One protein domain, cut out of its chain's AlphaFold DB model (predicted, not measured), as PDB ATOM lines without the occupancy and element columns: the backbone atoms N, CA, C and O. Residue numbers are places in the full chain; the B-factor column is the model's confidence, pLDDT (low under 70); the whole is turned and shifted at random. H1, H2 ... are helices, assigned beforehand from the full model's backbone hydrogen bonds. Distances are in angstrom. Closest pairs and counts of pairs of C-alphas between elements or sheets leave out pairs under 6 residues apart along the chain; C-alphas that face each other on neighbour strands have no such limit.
ATOM      1  N   ILE A 297       4.304  54.734  18.210       91.25
ATOM      2  CA  ILE A 297       4.940  53.419  18.214       91.25
ATOM      3  C   ILE A 297       4.134  52.519  19.145       91.25
ATOM      4  O   ILE A 297       3.886  52.886  20.291       91.25
ATOM      5  N   HIS A 298       3.739  51.342  18.653       92.19
ATOM      6  CA  HIS A 298       3.166  50.272  19.474       92.19
ATOM      7  C   HIS A 298       4.267  49.295  19.884       92.19
ATOM      8  O   HIS A 298       4.653  48.406  19.126       92.19
ATOM      9  N   ALA A 299       4.787  49.455  21.097       88.00
ATOM     10  CA  ALA A 299       5.856  48.633  21.646       88.00
ATOM     11  C   ALA A 299       5.280  47.372  22.317       88.00
ATOM     12  O   ALA A 299       5.372  47.188  23.530       88.00
ATOM     13  N   HIS A 300       4.620  46.517  21.527       80.19
ATOM     14  CA  HIS A 300       3.836  45.396  22.052       80.19
ATOM     15  C   HIS A 300       4.681  44.233  22.591       80.19
ATOM     16  O   HIS A 300       4.364  43.667  23.641       80.19
ATOM     17  N   PHE A 301       5.747  43.861  21.877       74.75
ATOM     18  CA  PHE A 301       6.625  42.753  22.248       74.75
ATOM     19  C   PHE A 301       8.091  43.176  22.194       74.75
ATOM     20  O   PHE A 301       8.610  43.399  21.101       74.75
ATOM     21  N   PRO A 302       8.769  43.242  23.351       77.00
ATOM     22  CA  PRO A 302       8.265  43.193  24.718       77.00
ATOM     23  C   PRO A 302       7.528  44.495  25.036       77.00
ATOM     24  O   PRO A 302       7.724  45.507  24.381       77.00
ATOM     25  N   LYS A 303       6.754  44.509  26.118       85.88
ATOM     26  CA  LYS A 303       6.056  45.716  26.592       85.88
ATOM     27  C   LYS A 303       6.960  46.707  27.340       85.88
ATOM     28  O   LYS A 303       6.463  47.497  28.126       85.88
ATOM     29  N   PHE A 304       8.283  46.588  27.189       91.62
ATOM     30  CA  PHE A 304       9.312  47.441  27.806       91.62
ATOM     31  C   PHE A 304       9.135  47.746  29.306       91.62
ATOM     32  O   PHE A 304       9.587  48.772  29.800       91.62
ATOM     33  N   ASN A 305       8.528  46.836  30.074       94.12
ATOM     34  CA  ASN A 305       8.507  46.958  31.528       94.12
ATOM     35  C   ASN A 305       9.916  46.624  32.074       94.12
ATOM     36  O   ASN A 305      10.328  45.461  31.974       94.12
ATOM     37  N   PRO A 306      10.665  47.578  32.663       94.69
ATOM     38  CA  PRO A 306      12.068  47.377  33.046       94.69
ATOM     39  C   PRO A 306      12.267  46.300  34.124       94.69
ATOM     40  O   PRO A 306      13.338  45.699  34.226       94.69
ATOM     41  N   ALA A 307      11.225  45.975  34.890       94.00
ATOM     42  CA  ALA A 307      11.229  44.868  35.844       94.00
ATOM     43  C   ALA A 307      11.235  43.469  35.200       94.00
ATOM     44  O   ALA A 307      11.449  42.471  35.903       94.00
ATOM     45  N   THR A 308      10.915  43.357  33.909       91.50
ATOM     46  CA  THR A 308      10.734  42.068  33.222       91.50
ATOM     47  C   THR A 308      11.371  41.999  31.838       91.50
ATOM     48  O   THR A 308      11.578  40.892  31.352       91.50
ATOM     49  N   VAL A 309      11.693  43.130  31.204       91.00
ATOM     50  CA  VAL A 309      12.198  43.182  29.818       91.00
ATOM     51  C   VAL A 309      13.507  42.409  29.636       91.00
ATOM     52  O   VAL A 309      13.705  41.777  28.608       91.00
ATOM     53  N   PHE A 310      14.341  42.353  30.675       90.38
ATOM     54  CA  PHE A 310      15.605  41.608  30.681       90.38
ATOM     55  C   PHE A 310      15.456  40.124  31.047       90.38
ATOM     56  O   PHE A 310      16.452  39.407  31.118       90.38
ATOM     57  N   SER A 311      14.237  39.659  31.348       82.69
ATOM     58  CA  SER A 311      14.009  38.286  31.804       82.69
ATOM     59  C   SER A 311      14.095  37.276  30.660       82.69
ATOM     60  O   SER A 311      13.626  37.509  29.547       82.69
ATOM     61  N   ASN A 312      14.626  36.094  30.974       72.38
ATOM     62  CA  ASN A 312      14.767  34.992  30.022       72.38
ATOM     63  C   ASN A 312      13.444  34.308  29.642       72.38
ATOM     64  O   ASN A 312      13.459  33.413  28.803       72.38
ATOM     65  N   THR A 313      12.325  34.701  30.253       69.75
ATOM     66  CA  THR A 313      10.999  34.103  30.044       69.75
ATOM     67  C   THR A 313      10.164  34.828  28.987       69.75
ATOM     68  O   THR A 313       9.050  34.396  28.701       69.75
ATOM     69  N   SER A 314      10.667  35.929  28.420       65.12
ATOM     70  CA  SER A 314       9.984  36.649  27.340       65.12
ATOM     71  C   SER A 314      10.140  35.901  26.014       65.12
ATOM     72  O   SER A 314      11.239  35.472  25.670       65.12
ATOM     73  N   GLU A 315       9.042  35.768  25.264       60.19
ATOM     74  CA  GLU A 315       9.021  35.127  23.937       60.19
ATOM     75  C   GLU A 315       9.940  35.847  22.934       60.19
ATOM     76  O   GLU A 315      10.535  35.219  22.063       60.19
ATOM     77  N   THR A 316      10.121  37.158  23.111       62.97
ATOM     78  CA  THR A 316      11.068  37.987  22.362       62.97
ATOM     79  C   THR A 316      12.148  38.538  23.293       62.97
ATOM     80  O   THR A 316      11.869  38.980  24.409       62.97
ATOM     81  N   LYS A 317      13.402  38.507  22.826       75.94
ATOM     82  CA  LYS A 317      14.585  39.027  23.529       75.94
ATOM     83  C   LYS A 317      15.228  40.163  22.728       75.94
ATOM     84  O   LYS A 317      16.383  40.036  22.336       75.94
ATOM     85  N   PRO A 318      14.515  41.262  22.428       77.75
ATOM     86  CA  PRO A 318      15.070  42.270  21.522       77.75
ATOM     87  C   PRO A 318      16.224  43.058  22.149       77.75
ATOM     88  O   PRO A 318      16.921  43.777  21.453       77.75
ATOM     89  N   THR A 319      16.419  42.952  23.466       85.88
ATOM     90  CA  THR A 319      17.497  43.637  24.178       85.88
ATOM     91  C   THR A 319      18.837  42.930  24.025       85.88
ATOM     92  O   THR A 319      19.838  43.491  24.446       85.88
ATOM     93  N   TYR A 320      18.874  41.718  23.461       88.69
ATOM     94  CA  TYR A 320      20.092  40.922  23.356       88.69
ATOM     95  C   TYR A 320      20.354  40.491  21.914       88.69
ATOM     96  O   TYR A 320      19.447  40.074  21.194       88.69
ATOM     97  N   LYS A 321      21.623  40.528  21.516       87.81
ATOM     98  CA  LYS A 321      22.117  39.895  20.292       87.81
ATOM     99  C   LYS A 321      22.154  38.367  20.457       87.81
ATOM    100  O   LYS A 321      22.085  37.865  21.583       87.81
ATOM    101  N   PRO A 322      22.338  37.601  19.362       85.19
ATOM    102  CA  PRO A 322      22.517  36.149  19.441       85.19
ATOM    103  C   PRO A 322      23.687  35.700  20.330       85.19
ATOM    104  O   PRO A 322      23.638  34.608  20.887       85.19
ATOM    105  N   ASP A 323      24.719  36.537  20.486       88.62
ATOM    106  CA  ASP A 323      25.874  36.278  21.359       88.62
ATOM    107  C   ASP A 323      25.618  36.595  22.848       88.62
ATOM    108  O   ASP A 323      26.482  36.351  23.689       88.62
ATOM    109  N   GLY A 324      24.432  37.114  23.186       87.50
ATOM    110  CA  GLY A 324      24.035  37.484  24.544       87.50
ATOM    111  C   GLY A 324      24.444  38.894  24.980       87.50
ATOM    112  O   GLY A 324      24.082  39.291  26.086       87.50
ATOM    113  N   SER A 325      25.158  39.658  24.148       90.62
ATOM    114  CA  SER A 325      25.463  41.068  24.422       90.62
ATOM    115  C   SER A 325      24.245  41.971  24.209       90.62
ATOM    116  O   SER A 325      23.319  41.617  23.474       90.62
ATOM    117  N   ASP A 326      24.233  43.143  24.849       92.56
ATOM    118  CA  ASP A 326      23.125  44.091  24.724       92.56
ATOM    119  C   ASP A 326      23.007  44.655  23.290       92.56
ATOM    120  O   ASP A 326      23.997  44.877  22.585       92.56
ATOM    121  N   SER A 327      21.768  44.886  22.857       90.50
ATOM    122  CA  SER A 327      21.394  45.383  21.528       90.50
ATOM    123  C   SER A 327      20.319  46.451  21.628       90.50
ATOM    124  O   SER A 327      19.469  46.379  22.517       90.50
ATOM    125  N   ARG A 328      20.281  47.359  20.643       90.69
ATOM    126  CA  ARG A 328      19.066  48.111  20.306       90.69
ATOM    127  C   ARG A 328      17.918  47.141  20.005       90.69
ATOM    128  O   ARG A 328      18.135  46.069  19.432       90.69
ATOM    129  N   ALA A 329      16.715  47.521  20.410       87.44
ATOM    130  CA  ALA A 329      15.504  46.726  20.307       87.44
ATOM    131  C   ALA A 329      14.772  46.904  18.970       87.44
ATOM    132  O   ALA A 329      14.057  45.989  18.554       87.44
ATOM    133  N   TRP A 330      14.927  48.043  18.287       86.56
ATOM    134  CA  TRP A 330      14.285  48.301  16.995       86.56
ATOM    135  C   TRP A 330      15.301  48.218  15.858       86.56
ATOM    136  O   TRP A 330      15.814  49.216  15.368       86.56
ATOM    137  N   LEU A 331      15.546  46.990  15.400       80.62
ATOM    138  CA  LEU A 331      16.451  46.675  14.287       80.62
ATOM    139  C   LEU A 331      15.770  46.808  12.910       80.62
ATOM    140  O   LEU A 331      16.011  46.007  12.009       80.62
ATOM    141  N   VAL A 332      14.846  47.762  12.774       75.75
ATOM    142  CA  VAL A 332      14.134  48.012  11.512       75.75
ATOM    143  C   VAL A 332      15.014  48.800  10.540       75.75
ATOM    144  O   VAL A 332      16.051  49.336  10.916       75.75
ATOM    145  N   ASP A 333      14.589  48.857   9.279       79.31
ATOM    146  CA  ASP A 333      15.278  49.588   8.215       79.31
ATOM    147  C   ASP A 333      15.592  51.051   8.599       79.31
ATOM    148  O   ASP A 333      14.751  51.745   9.179       79.31
ATOM    149  N   GLU A 334      16.792  51.530   8.255       79.00
ATOM    150  CA  GLU A 334      17.269  52.865   8.640       79.00
ATOM    151  C   GLU A 334      16.349  53.990   8.163       79.00
ATOM    152  O   GLU A 334      16.145  54.957   8.897       79.00
ATOM    153  N   ASP A 335      15.765  53.885   6.966       79.38
ATOM    154  CA  ASP A 335      14.863  54.920   6.459       79.38
ATOM    155  C   ASP A 335      13.558  54.956   7.258       79.38
ATOM    156  O   ASP A 335      12.899  55.994   7.339       79.38
ATOM    157  N   THR A 336      13.176  53.834   7.875       79.75
ATOM    158  CA  THR A 336      12.051  53.779   8.819       79.75
ATOM    159  C   THR A 336      12.400  54.486  10.124       79.75
ATOM    160  O   THR A 336      11.593  55.272  10.616       79.75
ATOM    161  N   ILE A 337      13.608  54.272  10.650       81.62
ATOM    162  CA  ILE A 337      14.095  54.940  11.866       81.62
ATOM    163  C   ILE A 337      14.220  56.454  11.630       81.62
ATOM    164  O   ILE A 337      13.689  57.249  12.405       81.62
ATOM    165  N   LYS A 338      14.821  56.869  10.508       81.88
ATOM    166  CA  LYS A 338      14.933  58.281  10.100       81.88
ATOM    167  C   LYS A 338      13.564  58.942   9.931       81.88
ATOM    168  O   LYS A 338      13.407  60.114  10.265       81.88
ATOM    169  N   ALA A 339      12.547  58.200   9.482       81.94
ATOM    170  CA  ALA A 339      11.188  58.722   9.337       81.94
ATOM    171  C   ALA A 339      10.520  59.110  10.674       81.94
ATOM    172  O   ALA A 339       9.532  59.847  10.653       81.94
ATOM    173  N   PHE A 340      11.047  58.671  11.825       87.25
ATOM    174  CA  PHE A 340      10.594  59.151  13.138       87.25
ATOM    175  C   PHE A 340      11.045  60.592  13.421       87.25
ATOM    176  O   PHE A 340      10.410  61.296  14.207       87.25
ATOM    177  N   GLY A 341      12.106  61.052  12.748       86.12
ATOM    178  CA  GLY A 341      12.653  62.405  12.864       86.12
ATOM    179  C   GLY A 341      13.569  62.631  14.069       86.12
ATOM    180  O   GLY A 341      14.053  63.742  14.246       86.12
ATOM    181  N   TYR A 342      13.792  61.615  14.903       89.50
ATOM    182  CA  TYR A 342      14.770  61.597  15.991       89.50
ATOM    183  C   TYR A 342      15.003  60.150  16.447       89.50
ATOM    184  O   TYR A 342      14.222  59.259  16.099       89.50
ATOM    185  N   ASP A 343      16.033  59.922  17.268       91.19
ATOM    186  CA  ASP A 343      16.289  58.615  17.882       91.19
ATOM    187  C   ASP A 343      15.222  58.286  18.940       91.19
ATOM    188  O   ASP A 343      15.393  58.492  20.148       91.19
ATOM    189  N   ALA A 344      14.068  57.818  18.463       92.69
ATOM    190  CA  ALA A 344      12.920  57.499  19.296       92.69
ATOM    191  C   ALA A 344      13.213  56.357  20.271       92.69
ATOM    192  O   ALA A 344      12.650  56.346  21.365       92.69
ATOM    193  N   GLU A 345      14.094  55.421  19.904       93.44
ATOM    194  CA  GLU A 345      14.448  54.298  20.769       93.44
ATOM    195  C   GLU A 345      15.285  54.780  21.948       93.44
ATOM    196  O   GLU A 345      14.957  54.493  23.101       93.44
ATOM    197  N   LYS A 346      16.315  55.582  21.657       94.06
ATOM    198  CA  LYS A 346      17.137  56.233  22.672       94.06
ATOM    199  C   LYS A 346      16.251  57.061  23.606       94.06
ATOM    200  O   LYS A 346      16.217  56.808  24.807       94.06
ATOM    201  N   ALA A 347      15.439  57.969  23.069       95.88
ATOM    202  CA  ALA A 347      14.530  58.784  23.878       95.88
ATOM    203  C   ALA A 347      13.584  57.945  24.760       95.88
ATOM    204  O   ALA A 347      13.342  58.296  25.913       95.88
ATOM    205  N   TYR A 348      13.068  56.824  24.247       96.31
ATOM    206  CA  TYR A 348      12.199  55.941  25.022       96.31
ATOM    207  C   TYR A 348      12.936  55.303  26.198       96.31
ATOM    208  O   TYR A 348      12.442  55.311  27.325       96.31
ATOM    209  N   TRP A 349      14.151  54.817  25.970       96.75
ATOM    210  CA  TRP A 349      14.985  54.244  27.019       96.75
ATOM    211  C   TRP A 349      15.509  55.274  28.033       96.75
ATOM    212  O   TRP A 349      15.694  54.910  29.196       96.75
ATOM    213  N   GLU A 350      15.665  56.552  27.666       97.81
ATOM    214  CA  GLU A 350      15.884  57.639  28.639       97.81
ATOM    215  C   GLU A 350      14.719  57.724  29.632       97.81
ATOM    216  O   GLU A 350      14.936  57.807  30.845       97.81
ATOM    217  N   GLU A 351      13.479  57.642  29.141       98.12
ATOM    218  CA  GLU A 351      12.298  57.656  30.005       98.12
ATOM    219  C   GLU A 351      12.136  56.348  30.793       98.12
ATOM    220  O   GLU A 351      11.779  56.395  31.972       98.12
ATOM    221  N   ILE A 352      12.478  55.189  30.210       97.94
ATOM    222  CA  ILE A 352      12.548  53.910  30.943       97.94
ATOM    223  C   ILE A 352      13.539  54.023  32.100       97.94
ATOM    224  O   ILE A 352      13.219  53.637  33.223       97.94
ATOM    225  N   LYS A 353      14.730  54.577  31.850       98.12
ATOM    226  CA  LYS A 353      15.757  54.817  32.868       98.12
ATOM    227  C   LYS A 353      15.261  55.767  33.948       98.12
ATOM    228  O   LYS A 353      15.447  55.476  35.130       98.12
ATOM    229  N   TRP A 354      14.589  56.857  33.579       98.31
ATOM    230  CA  TRP A 354      14.022  57.778  34.559       98.31
ATOM    231  C   TRP A 354      13.006  57.076  35.466       98.31
ATOM    232  O   TRP A 354      13.131  57.158  36.688       98.31
ATOM    233  N   VAL A 355      12.043  56.347  34.891       98.31
ATOM    234  CA  VAL A 355      11.004  55.629  35.652       98.31
ATOM    235  C   VAL A 355      11.631  54.547  36.526       98.31
ATOM    236  O   VAL A 355      11.328  54.468  37.712       98.31
ATOM    237  N   ALA A 356      12.556  53.759  35.979       98.25
ATOM    238  CA  ALA A 356      13.249  52.711  36.715       98.25
ATOM    239  C   ALA A 356      14.022  53.248  37.925       98.25
ATOM    240  O   ALA A 356      14.032  52.590  38.952       98.25
ATOM    241  N   CYS A 357      14.651  54.421  37.818       98.19
ATOM    242  CA  CYS A 357      15.496  54.965  38.882       98.19
ATOM    243  C   CYS A 357      14.774  55.865  39.884       98.19
ATOM    244  O   CYS A 357      15.209  55.954  41.027       98.19
ATOM    245  N   ASN A 358      13.682  56.517  39.485       97.81
ATOM    246  CA  ASN A 358      12.932  57.401  40.381       97.81
ATOM    247  C   ASN A 358      11.725  56.709  41.017       97.81
ATOM    248  O   ASN A 358      11.265  57.157  42.062       97.81
ATOM    249  N   LEU A 359      11.213  55.639  40.398       97.44
ATOM    250  CA  LEU A 359       9.975  54.974  40.806       97.44
ATOM    251  C   LEU A 359      10.162  53.475  41.117       97.44
ATOM    252  O   LEU A 359       9.184  52.733  41.155       97.44
ATOM    253  N   GLU A 360      11.400  53.013  41.347       95.56
ATOM    254  CA  GLU A 360      11.729  51.586  41.540       95.56
ATOM    255  C   GLU A 360      10.867  50.890  42.606       95.56
ATOM    256  O   GLU A 360      10.455  49.746  42.428       95.56
ATOM    257  N   ASN A 361      10.570  51.596  43.697       94.88
ATOM    258  CA  ASN A 361       9.842  51.051  44.844       94.88
ATOM    259  C   ASN A 361       8.387  51.531  44.909       94.88
ATOM    260  O   ASN A 361       7.708  51.298  45.904       94.88
ATOM    261  N   GLU A 362       7.919  52.226  43.873       96.00
ATOM    262  CA  GLU A 362       6.613  52.889  43.890       96.00
ATOM    263  C   GLU A 362       5.519  52.043  43.252       96.00
ATOM    264  O   GLU A 362       4.348  52.235  43.566       96.00
ATOM    265  N   PHE A 363       5.894  51.103  42.377       97.38
ATOM    266  CA  PHE A 363       4.937  50.250  41.686       97.38
ATOM    267  C   PHE A 363       4.652  48.963  42.458       97.38
ATOM    268  O   PHE A 363       5.559  48.172  42.730       97.38
ATOM    269  N   GLN A 364       3.378  48.649  42.691       96.50
ATOM    270  CA  GLN A 364       2.980  47.399  43.348       96.50
ATOM    271  C   GLN A 364       3.456  46.162  42.569       96.50
ATOM    272  O   GLN A 364       3.854  45.156  43.160       96.50
ATOM    273  N   SER A 365       3.475  46.241  41.234       95.62
ATOM    274  CA  SER A 365       3.991  45.164  40.373       95.62
ATOM    275  C   SER A 365       5.507  44.935  40.493       95.62
ATOM    276  O   SER A 365       6.019  43.935  39.979       95.62
ATOM    277  N   TRP A 366       6.229  45.841  41.163       96.06
ATOM    278  CA  TRP A 366       7.674  45.785  41.387       96.06
ATOM    279  C   TRP A 366       8.058  45.485  42.840       96.06
ATOM    280  O   TRP A 366       9.239  45.304  43.102       96.06
ATOM    281  N   LYS A 367       7.095  45.336  43.762       94.12
ATOM    282  CA  LYS A 367       7.342  45.202  45.213       94.12
ATOM    283  C   LYS A 367       8.388  44.143  45.615       94.12
ATOM    284  O   LYS A 367       9.112  44.339  46.582       94.12
ATOM    285  N   ASP A 368       8.474  43.038  44.870       92.88
ATOM    286  CA  ASP A 368       9.382  41.910  45.145       92.88
ATOM    287  C   ASP A 368      10.606  41.903  44.206       92.88
ATOM    288  O   ASP A 368      11.268  40.880  44.019       92.88
ATOM    289  N   LYS A 369      10.883  43.024  43.532       92.88
ATOM    290  CA  LYS A 369      11.952  43.163  42.543       92.88
ATOM    291  C   LYS A 369      12.902  44.273  42.965       92.88
ATOM    292  O   LYS A 369      12.478  45.356  43.332       92.88
ATOM    293  N   THR A 370      14.198  44.014  42.844       93.19
ATOM    294  CA  THR A 370      15.251  44.982  43.175       93.19
ATOM    295  C   THR A 370      16.274  45.086  42.046       93.19
ATOM    296  O   THR A 370      16.338  44.229  41.150       93.19
ATOM    297  N   GLY A 371      17.067  46.156  42.052       96.00
ATOM    298  CA  GLY A 371      18.120  46.412  41.070       96.00
ATOM    299  C   GLY A 371      17.594  46.729  39.667       96.00
ATOM    300  O   GLY A 371      18.315  46.521  38.692       96.00
ATOM    301  N   ILE A 372      16.342  47.179  39.543       97.12
ATOM    302  CA  ILE A 372      15.722  47.584  38.278       97.12
ATOM    303  C   ILE A 372      16.494  48.771  37.697       97.12
ATOM    304  O   ILE A 372      16.945  48.680  36.555       97.12
ATOM    305  N   CYS A 373      16.733  49.827  38.484       98.06
ATOM    306  CA  CYS A 373      17.513  50.985  38.045       98.06
ATOM    307  C   CYS A 373      18.928  50.596  37.595       98.06
ATOM    308  O   CYS A 373      19.394  51.042  36.547       98.06
ATOM    309  N   ASN A 374      19.606  49.727  38.352       97.94
ATOM    310  CA  ASN A 374      20.970  49.296  38.032       97.94
ATOM    311  C   ASN A 374      21.033  48.538  36.701       97.94
ATOM    312  O   ASN A 374      21.874  48.857  35.862       97.94
ATOM    313  N   ARG A 375      20.115  47.587  36.470       96.19
ATOM    314  CA  ARG A 375      20.043  46.840  35.202       96.19
ATOM    315  C   ARG A 375      19.758  47.754  34.014       96.19
ATOM    316  O   ARG A 375      20.427  47.640  32.993       96.19
ATOM    317  N   VAL A 376      18.808  48.682  34.155       96.88
ATOM    318  CA  VAL A 376      18.495  49.641  33.086       96.88
ATOM    319  C   VAL A 376      19.683  50.564  32.804       96.88
ATOM    320  O   VAL A 376      19.990  50.800  31.643       96.88
ATOM    321  N   ASN A 377      20.390  51.050  33.830       97.31
ATOM    322  CA  ASN A 377      21.598  51.859  33.638       97.31
ATOM    323  C   ASN A 377      22.710  51.101  32.915       97.31
ATOM    324  O   ASN A 377      23.346  51.667  32.032       97.31
ATOM    325  N   GLN A 378      22.945  49.841  33.288       96.19
ATOM    326  CA  GLN A 378      23.940  49.002  32.630       96.19
ATOM    327  C   GLN A 378      23.610  48.830  31.144       96.19
ATOM    328  O   GLN A 378      24.447  49.150  30.304       96.19
ATOM    329  N   TYR A 379      22.378  48.419  30.829       95.56
ATOM    330  CA  TYR A 379      21.913  48.287  29.447       95.56
ATOM    331  C   TYR A 379      22.041  49.611  28.679       95.56
ATOM    332  O   TYR A 379      22.605  49.654  27.589       95.56
ATOM    333  N   TRP A 380      21.582  50.716  29.276       95.62
ATOM    334  CA  TRP A 380      21.649  52.040  28.666       95.62
ATOM    335  C   TRP A 380      23.078  52.444  28.302       95.62
ATOM    336  O   TRP A 380      23.329  52.908  27.195       95.62
ATOM    337  N   ASN A 381      24.028  52.238  29.216       95.00
ATOM    338  CA  ASN A 381      25.428  52.567  28.977       95.00
ATOM    339  C   ASN A 381      26.053  51.659  27.908       95.00
ATOM    340  O   ASN A 381      26.829  52.142  27.089       95.00
ATOM    341  N   ASN A 382      25.696  50.373  27.888       94.00
ATOM    342  CA  ASN A 382      26.211  49.416  26.910       94.00
ATOM    343  C   ASN A 382      25.709  49.698  25.487       94.00
ATOM    344  O   ASN A 382      26.462  49.519  24.534       94.00
ATOM    345  N   VAL A 383      24.450  50.125  25.345       92.81
ATOM    346  CA  VAL A 383      23.808  50.326  24.035       92.81
ATOM    347  C   VAL A 383      23.944  51.763  23.529       92.81
ATOM    348  O   VAL A 383      24.132  51.962  22.335       92.81
ATOM    349  N   PHE A 384      23.879  52.761  24.416       91.62
ATOM    350  CA  PHE A 384      23.804  54.182  24.047       91.62
ATOM    351  C   PHE A 384      24.895  55.054  24.692       91.62
ATOM    352  O   PHE A 384      24.961  56.252  24.423       91.62
ATOM    353  N   GLY A 385      25.730  54.501  25.583       81.00
ATOM    354  CA  GLY A 385      26.726  55.264  26.348       81.00
ATOM    355  C   GLY A 385      28.034  55.561  25.606       81.00
ATOM    356  O   GLY A 385      28.803  56.404  26.060       81.00
ATOM    357  N   GLY A 386      28.292  54.888  24.483       69.81
ATOM    358  CA  GLY A 386      29.473  55.094  23.645       69.81
ATOM    359  C   GLY A 386      29.073  55.412  22.212       69.81
ATOM    360  O   GLY A 386      29.142  54.535  21.359       69.81
ATOM    361  N   GLU A 387      28.621  56.635  21.939       60.00
ATOM    362  CA  GLU A 387      28.294  57.029  20.564       60.00
ATOM    363  C   GLU A 387      29.551  57.021  19.685       60.00
ATOM    364  O   GLU A 387      30.558  57.664  19.997       60.00
TER     365      GLU A 387
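This is residues 297 to 387 of the 397 residues of an uncharacterized protein of Coccidioides immitis H538.4 (UniProt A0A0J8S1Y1). With little regular structure, the domain is a hairpin of two antiparallel helices, H2 and H3, with a long loop stretch, residues 297 to 333, winding over one side of it. The small helix H1 lies beyond the end where H2 begins. The 91 printed residues hold three named helices, in the order H1, H2, H3, and no named strand; the class is all helix, with only 33 residues in named elements. The whole is compact, with a radius of gyration of the C-alphas of 13.4 A, and spans 41 by 27 by 26 A, only just elongated.

H2, residues 344 to 358, measures 21.1 A from C-alpha 344 at (12.920, 57.499, 19.296). H3, residues 372 to 384, measures 17.6 A and ends with C-alpha 384 at (23.804, 54.182, 24.047). H1, residues 334 to 338, measures 6.1 A.

H2 and H3 form a helical hairpin and touch, their closest C-alphas, Cys 357 and Cys 373, 4.5 A apart. They run opposite ways at a shallow tilt of 26 degrees. H1 and H2 are close but not clearly touching; H1 and H3 are apart. In H1, H2 and H3 every O i to N i+4 pair is within hydrogen-bond range.

The two farthest C-alphas, Asp 335 and Asp 368, are 41.2 A apart. The printed part has no cut. The link H2 to H3 is long. Residues 313 to 316 and 386 to 387 have pLDDT under 70.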